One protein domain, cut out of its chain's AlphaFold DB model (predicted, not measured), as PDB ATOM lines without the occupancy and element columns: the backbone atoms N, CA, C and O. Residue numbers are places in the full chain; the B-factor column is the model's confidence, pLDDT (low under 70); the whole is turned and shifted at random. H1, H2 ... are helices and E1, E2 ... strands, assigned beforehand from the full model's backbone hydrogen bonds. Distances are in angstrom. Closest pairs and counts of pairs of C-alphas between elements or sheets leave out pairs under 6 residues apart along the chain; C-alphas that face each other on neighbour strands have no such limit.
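This is residues 29 to 84 of the 89 residues of the protein "ABC transporter substrate-binding protein" of Paracoccus kondratievae (UniProt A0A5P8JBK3). Look for a two-stranded parallel ribbon, E1 beside E2, with one long helix, H1, running back along one face of it; the short helix H2 sits just past the ends of the strands. H1 and E2 run along the longest axis of this loose, flat model. The printed part has 56 residues, with two named strands and two named helices in the order E1, H1, E2, H2; the sheet's order is E1, E2, both parallel, and the class is mixed, helices and strands. The radius of gyration of the C-alphas is 12.8 A, and the C-alphas span 37 by 21 by 9 A.

Begin at the sheet, where E1, residues 29 to 34, and E2, residues 69 to 75, are parallel neighbours with 27 degrees between their directions. C-alphas 31 and 72 face each other at 4.9 A. Across the pair, look at N 30 and O 70, 2.8 A apart, and N 74 and O 32, 2.9 A apart, both within hydrogen-bond range. Move outward to H1, residues 41 to 60. E1, H1 and E2 form a strand-helix-strand unit, two parallel neighbour strands with a helix between them along the chain, and its crossover is right-handed. The closest C-alphas of H1 and E2 are those of Asn 59 and Val 69, 6.4 A apart. Those of E1 and H1 are Ala 34 and Gly 44, 4.9 A apart. In H1 every O i to N i+4 pair is within hydrogen-bond range. Last comes H2, residues 80 to 83, too short for such a pair; its one O i to N i+3 pair is within range. The closest C-alphas of E2 and H2 are those of Asp 75 and Ala 83, at 7.3 A. H1 and H2 are apart.

Find C-alpha 69 at (258.356, 148.359, 196.273); from there E2 runs 19.6 A to Asp 75. Its partner E1 starts at C-alpha 29, at (256.586, 151.089, 201.268), and covers 16.1 A to Ala 34. H1 goes from Thr 41 to C-alpha 60 at (262.624, 143.737, 188.161), a length of 28.3 A. H2 runs from Pro 80 to C-alpha 83 at (264.491, 152.343, 217.559), 5.1 A.

The two C-alphas farthest apart are those of Ala 39 and Gly 66, at 38.3 A. Read from residue 29 to 84 and you meet no cut. The links E1 to H1 and H1 to E2 are short, and E2 to H2 is tight. The mean pLDDT of the printed part is 81.5, and residues 38 and 84 are under 70.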
ATOM      1  N   ARG A  29     255.473 150.638 200.422       84.06
ATOM      2  CA  ARG A  29     256.586 151.089 201.268       84.06
ATOM      3  C   ARG A  29     256.853 150.072 202.374       84.06
ATOM      4  O   ARG A  29     256.020 149.891 203.262       84.06
ATOM      5  N   LEU A  30     258.011 149.422 202.327       83.69
ATOM      6  CA  LEU A  30     258.489 148.486 203.341       83.69
ATOM      7  C   LEU A  30     259.410 149.211 204.323       83.69
ATOM      8  O   LEU A  30     260.453 149.735 203.939       83.69
ATOM      9  N   GLY A  31     259.020 149.235 205.597       84.56
ATOM     10  CA  GLY A  31     259.832 149.774 206.686       84.56
ATOM     11  C   GLY A  31     260.683 148.690 207.344       84.56
ATOM     12  O   GLY A  31     260.155 147.644 207.718       84.56
ATOM     13  N   GLY A  32     261.977 148.950 207.528       81.56
ATOM     14  CA  GLY A  32     262.893 148.080 208.267       81.56
ATOM     15  C   GLY A  32     263.720 148.865 209.280       81.56
ATOM     16  O   GLY A  32     264.090 150.010 209.034       81.56
ATOM     17  N   ILE A  33     264.024 148.252 210.424       81.69
ATOM     18  CA  ILE A  33     264.954 148.808 211.411       81.69
ATOM     19  C   ILE A  33     266.161 147.880 211.476       81.69
ATOM     20  O   ILE A  33     266.012 146.687 211.737       81.69
ATOM     21  N   ALA A  34     267.355 148.420 211.257       80.50
ATOM     22  CA  ALA A  34     268.606 147.678 211.368       80.50
ATOM     23  C   ALA A  34     269.657 148.514 212.098       80.50
ATOM     24  O   ALA A  34     269.591 149.739 212.115       80.50
ATOM     25  N   SER A  35     270.633 147.854 212.717       77.69
ATOM     26  CA  SER A  35     271.766 148.540 213.345       77.69
ATOM     27  C   SER A  35     272.799 148.874 212.277       77.69
ATOM     28  O   SER A  35     273.697 148.085 212.006       77.69
ATOM     29  N   MET A  36     272.622 150.017 211.622       78.75
ATOM     30  CA  MET A  36     273.537 150.518 210.592       78.75
ATOM     31  C   MET A  36     274.678 151.335 211.210       78.75
ATOM     32  O   MET A  36     275.690 151.575 210.554       78.75
ATOM     33  N   SER A  37     274.536 151.704 212.485       70.75
ATOM     34  CA  SER A  37     275.601 152.204 213.346       70.75
ATOM     35  C   SER A  37     275.608 151.512 214.725       70.75
ATOM     36  O   SER A  37     274.703 150.752 215.093       70.75
ATOM     37  N   GLY A  38     276.678 151.738 215.495       69.06
ATOM     38  CA  GLY A  38     276.921 151.083 216.785       69.06
ATOM     39  C   GLY A  38     277.586 149.705 216.654       69.06
ATOM     40  O   GLY A  38     278.099 149.334 215.596       69.06
ATOM     41  N   ALA A  39     277.604 148.924 217.735       71.88
ATOM     42  CA  ALA A  39     278.298 147.630 217.772       71.88
ATOM     43  C   ALA A  39     277.726 146.587 216.784       71.88
ATOM     44  O   ALA A  39     278.435 145.667 216.383       71.88
ATOM     45  N   GLY A  40     276.467 146.745 216.357       71.88
ATOM     46  CA  GLY A  40     275.779 145.862 215.407       71.88
ATOM     47  C   GLY A  40     275.969 146.196 213.921       71.88
ATOM     48  O   GLY A  40     275.347 145.539 213.086       71.88
ATOM     49  N   THR A  41     276.818 147.176 213.579       79.31
ATOM     50  CA  THR A  41     276.966 147.732 212.213       79.31
ATOM     51  C   THR A  41     277.182 146.670 211.131       79.31
ATOM     52  O   THR A  41     276.573 146.733 210.065       79.31
ATOM     53  N   THR A  42     278.024 145.665 211.387       78.62
ATOM     54  CA  THR A  42     278.317 144.609 210.403       78.62
ATOM     55  C   THR A  42     277.063 143.824 210.028       78.62
ATOM     56  O   THR A  42     276.797 143.611 208.849       78.62
ATOM     57  N   VAL A  43     276.257 143.437 211.019       77.81
ATOM     58  CA  VAL A  43     275.027 142.666 210.793       77.81
ATOM     59  C   VAL A  43     273.971 143.531 210.106       77.81
ATOM     60  O   VAL A  43     273.349 143.079 209.146       77.81
ATOM     61  N   GLY A  44     273.798 144.785 210.537       78.38
ATOM     62  CA  GLY A  44     272.828 145.686 209.911       78.38
ATOM     63  C   GLY A  44     273.188 146.070 208.475       78.38
ATOM     64  O   GLY A  44     272.291 146.195 207.646       78.38
ATOM     65  N   ASN A  45     274.477 146.177 208.141       83.50
ATOM     66  CA  ASN A  45     274.915 146.418 206.766       83.50
ATOM     67  C   ASN A  45     274.710 145.201 205.859       83.50
ATOM     68  O   ASN A  45     274.274 145.370 204.723       83.50
ATOM     69  N   VAL A  46     274.959 143.981 206.347       85.50
ATOM     70  CA  VAL A  46     274.658 142.758 205.580       85.50
ATOM     71  C   VAL A  46     273.151 142.633 205.337       85.50
ATOM     72  O   VAL A  46     272.737 142.379 204.209       85.50
ATOM     73  N   ALA A  47     272.324 142.890 206.356       83.69
ATOM     74  CA  ALA A  47     270.868 142.890 206.214       83.69
ATOM     75  C   ALA A  47     270.380 143.962 205.224       83.69
ATOM     76  O   ALA A  47     269.572 143.664 204.350       83.69
ATOM     77  N   ARG A  48     270.924 145.186 205.303       85.56
ATOM     78  CA  ARG A  48     270.644 146.274 204.353       85.56
ATOM     79  C   ARG A  48     270.909 145.840 202.916       85.56
ATOM     80  O   ARG A  48     270.064 146.064 202.058       85.56
ATOM     81  N   LEU A  49     272.082 145.264 202.660       88.44
ATOM     82  CA  LEU A  49     272.467 144.825 201.320       88.44
ATOM     83  C   LEU A  49     271.523 143.735 200.809       88.44
ATOM     84  O   LEU A  49     271.034 143.849 199.691       88.44
ATOM     85  N   GLY A  50     271.195 142.742 201.643       87.56
ATOM     86  CA  GLY A  50     270.237 141.694 201.281       87.56
ATOM     87  C   GLY A  50     268.856 142.250 200.929       87.56
ATOM     88  O   GLY A  50     268.299 141.911 199.892       87.56
ATOM     89  N   TRP A  51     268.325 143.169 201.740       88.56
ATOM     90  CA  TRP A  51     267.031 143.795 201.458       88.56
ATOM     91  C   TRP A  51     267.040 144.666 200.203       88.56
ATOM     92  O   TRP A  51     266.032 144.734 199.509       88.56
ATOM     93  N   GLN A  52     268.152 145.342 199.908       89.00
ATOM     94  CA  GLN A  52     268.274 146.140 198.690       89.00
ATOM     95  C   GLN A  52     268.268 145.262 197.438       89.00
ATOM     96  O   GLN A  52     267.525 145.570 196.511       89.00
ATOM     97  N   VAL A  53     269.039 144.170 197.443       92.06
ATOM     98  CA  VAL A  53     269.090 143.215 196.326       92.06
ATOM     99  C   VAL A  53     267.715 142.594 196.091       92.06
ATOM    100  O   VAL A  53     267.215 142.629 194.975       92.06
ATOM    101  N   GLU A  54     267.047 142.128 197.145       89.44
ATOM    102  CA  GLU A  54     265.714 141.531 197.011       89.44
ATOM    103  C   GLU A  54     264.663 142.524 196.503       89.44
ATOM    104  O   GLU A  54     263.836 142.189 195.662       89.44
ATOM    105  N   VAL A  55     264.688 143.778 196.963       89.69
ATOM    106  CA  VAL A  55     263.756 144.803 196.463       89.69
ATOM    107  C   VAL A  55     264.019 145.123 194.993       89.69
ATOM    108  O   VAL A  55     263.071 145.348 194.240       89.69
ATOM    109  N   GLU A  56     265.282 145.125 194.570       89.50
ATOM    110  CA  GLU A  56     265.649 145.285 193.165       89.50
ATOM    111  C   GLU A  56     265.148 144.109 192.316       89.50
ATOM    112  O   GLU A  56     264.489 144.337 191.301       89.50
ATOM    113  N   GLU A  57     265.360 142.870 192.764       89.69
ATOM    114  CA  GLU A  57     264.880 141.660 192.084       89.69
ATOM    115  C   GLU A  57     263.349 141.612 192.002       89.69
ATOM    116  O   GLU A  57     262.785 141.361 190.934       89.69
ATOM    117  N   VAL A  58     262.655 141.939 193.094       88.44
ATOM    118  CA  VAL A  58     261.190 142.019 193.141       88.44
ATOM    119  C   VAL A  58     260.666 143.087 192.184       88.44
ATOM    120  O   VAL A  58     259.708 142.841 191.452       88.44
ATOM    121  N   ASN A  59     261.290 144.265 192.145       87.62
ATOM    122  CA  ASN A  59     260.895 145.326 191.221       87.62
ATOM    123  C   ASN A  59     261.180 144.945 189.760       87.62
ATOM    124  O   ASN A  59     260.346 145.214 188.892       87.62
ATOM    125  N   ALA A  60     262.296 144.263 189.485       89.19
ATOM    126  CA  ALA A  60     262.624 143.737 188.161       89.19
ATOM    127  C   ALA A  60     261.645 142.639 187.703       89.19
ATOM    128  O   ALA A  60     261.321 142.561 186.519       89.19
ATOM    129  N   ALA A  61     261.114 141.839 188.634       88.38
ATOM    130  CA  ALA A  61     260.090 140.825 188.378       88.38
ATOM    131  C   ALA A  61     258.670 141.401 188.173       88.38
ATOM    132  O   ALA A  61     257.723 140.642 187.959       88.38
ATOM    133  N   GLY A  62     258.508 142.730 188.209       78.62
ATOM    134  CA  GLY A  62     257.221 143.406 188.025       78.62
ATOM    135  C   GLY A  62     256.540 143.840 189.325       78.62
ATOM    136  O   GLY A  62     255.364 144.202 189.304       78.62
ATOM    137  N   GLY A  63     257.261 143.833 190.447       83.06
ATOM    138  CA  GLY A  63     256.768 144.299 191.737       83.06
ATOM    139  C   GLY A  63     255.792 143.334 192.416       83.06
ATOM    140  O   GLY A  63     255.429 142.277 191.896       83.06
ATOM    141  N   ILE A  64     255.328 143.698 193.610       81.50
ATOM    142  CA  ILE A  64     254.380 142.876 194.376       81.50
ATOM    143  C   ILE A  64     252.964 143.203 193.906       81.50
ATOM    144  O   ILE A  64     252.468 144.311 194.108       81.50
ATOM    145  N   GLY A  65     252.300 142.244 193.259       80.56
ATOM    146  CA  GLY A  65     250.957 142.456 192.704       80.56
ATOM    147  C   GLY A  65     250.926 143.532 191.613       80.56
ATOM    148  O   GLY A  65     249.940 144.256 191.494       80.56
ATOM    149  N   GLY A  66     252.025 143.670 190.864       79.44
ATOM    150  CA  GLY A  66     252.212 144.723 189.872       79.44
ATOM    151  C   GLY A  66     252.674 146.052 190.462       79.44
ATOM    152  O   GLY A  66     252.847 146.989 189.709       79.44
ATOM    153  N   LYS A  67     252.854 146.192 191.779       85.12
ATOM    154  CA  LYS A  67     253.204 147.475 192.404       85.12
ATOM    155  C   LYS A  67     254.694 147.551 192.743       85.12
ATOM    156  O   LYS A  67     255.217 146.598 193.329       85.12
ATOM    157  N   PRO A  68     255.374 148.674 192.444       84.62
ATOM    158  CA  PRO A  68     256.767 148.850 192.823       84.62
ATOM    159  C   PRO A  68     256.901 148.917 194.347       84.62
ATOM    160  O   PRO A  68     256.014 149.409 195.050       84.62
ATOM    161  N   VAL A  69     258.023 148.424 194.852       87.69
ATOM    162  CA  VAL A  69     258.356 148.359 196.273       87.69
ATOM    163  C   VAL A  69     259.453 149.374 196.589       87.69
ATOM    164  O   VAL A  69     260.460 149.450 195.886       87.69
ATOM    165  N   GLU A  70     259.275 150.137 197.666       87.19
ATOM    166  CA  GLU A  70     260.259 151.080 198.207       87.19
ATOM    167  C   GLU A  70     260.696 150.618 199.598       87.19
ATOM    168  O   GLU A  70     259.858 150.376 200.467       87.19
ATOM    169  N   LEU A  71     262.006 150.530 199.826       86.31
ATOM    170  CA  LEU A  71     262.577 150.180 201.123       86.31
ATOM    171  C   LEU A  71     262.962 151.441 201.906       86.31
ATOM    172  O   LEU A  71     263.863 152.178 201.505       86.31
ATOM    173  N   ALA A  72     262.331 151.651 203.057       85.62
ATOM    174  CA  ALA A  72     262.671 152.699 204.013       85.62
ATOM    175  C   ALA A  72     263.356 152.079 205.242       85.62
ATOM    176  O   ALA A  72     262.736 151.325 205.993       85.62
ATOM    177  N   LEU A  73     264.636 152.402 205.460       83.81
ATOM    178  CA  LEU A  73     265.426 151.859 206.570       83.81
ATOM    179  C   LEU A  73     265.701 152.910 207.645       83.81
ATOM    180  O   LEU A  73     266.212 153.989 207.350       83.81
ATOM    181  N   GLY A  74     265.391 152.563 208.892       82.06
ATOM    182  CA  GLY A  74     265.769 153.315 210.083       82.06
ATOM    183  C   GLY A  74     266.969 152.681 210.786       82.06
ATOM    184  O   GLY A  74     267.005 151.466 210.991       82.06
ATOM    185  N   ASP A  75     267.939 153.503 211.181       81.38
ATOM    186  CA  ASP A  75     269.094 153.056 211.958       81.38
ATOM    187  C   ASP A  75     268.773 153.035 213.459       81.38
ATOM    188  O   ASP A  75     268.462 154.067 214.053       81.38
ATOM    189  N   SER A  76     268.871 151.862 214.084       76.38
ATOM    190  CA  SER A  76     268.675 151.715 215.530       76.38
ATOM    191  C   SER A  76     269.892 152.099 216.368       76.38
ATOM    192  O   SER A  76     269.775 152.138 217.588       76.38
ATOM    193  N   GLN A  77     271.066 152.324 215.771       78.31
ATOM    194  CA  GLN A  77     272.336 152.571 216.476       78.31
ATOM    195  C   GLN A  77     272.702 151.505 217.530       78.31
ATOM    196  O   GLN A  77     273.459 151.761 218.465       78.31
ATOM    197  N   THR A  78     272.150 150.290 217.418       73.06
ATOM    198  CA  THR A  78     272.236 149.243 218.461       73.06
ATOM    199  C   THR A  78     271.624 149.680 219.811       73.06
ATOM    200  O   THR A  78     271.932 149.127 220.864       73.06
ATOM    201  N   ALA A  79     270.735 150.672 219.798       72.62
ATOM    202  CA  ALA A  79     270.146 151.286 220.974       72.62
ATOM    203  C   ALA A  79     268.604 151.218 220.913       72.62
ATOM    204  O   ALA A  79     267.980 151.823 220.038       72.62
ATOM    205  N   PRO A  80     267.939 150.521 221.854       70.56
ATOM    206  CA  PRO A  80     266.490 150.306 221.790       70.56
ATOM    207  C   PRO A  80     265.673 151.601 221.927       70.56
ATOM    208  O   PRO A  80     264.597 151.701 221.345       70.56
ATOM    209  N   HIS A  81     266.191 152.613 222.630       72.88
ATOM    210  CA  HIS A  81     265.540 153.924 222.750       72.88
ATOM    211  C   HIS A  81     265.572 154.734 221.443       72.88
ATOM    212  O   HIS A  81     264.709 155.580 221.237       72.88
ATOM    213  N   VAL A  82     266.527 154.470 220.543       72.06
ATOM    214  CA  VAL A  82     266.577 155.106 219.216       72.06
ATOM    215  C   VAL A  82     265.584 154.434 218.267       72.06
ATOM    216  O   VAL A  82     264.887 155.113 217.520       72.06
ATOM    217  N   ALA A  83     265.465 153.104 218.341       70.19
ATOM    218  CA  ALA A  83     264.491 152.343 217.559       70.19
ATOM    219  C   ALA A  83     263.039 152.601 217.999       70.19
ATOM    220  O   ALA A  83     262.133 152.645 217.167       70.19
ATOM    221  N   TRP A  84     262.812 152.775 219.302       67.06
ATOM    222  CA  TRP A  84     261.503 153.082 219.866       67.06
ATOM    223  C   TRP A  84     261.620 154.209 220.906       67.06
ATOM    224  O   TRP A  84     261.808 153.943 222.099       67.06
TER     225      TRP A  84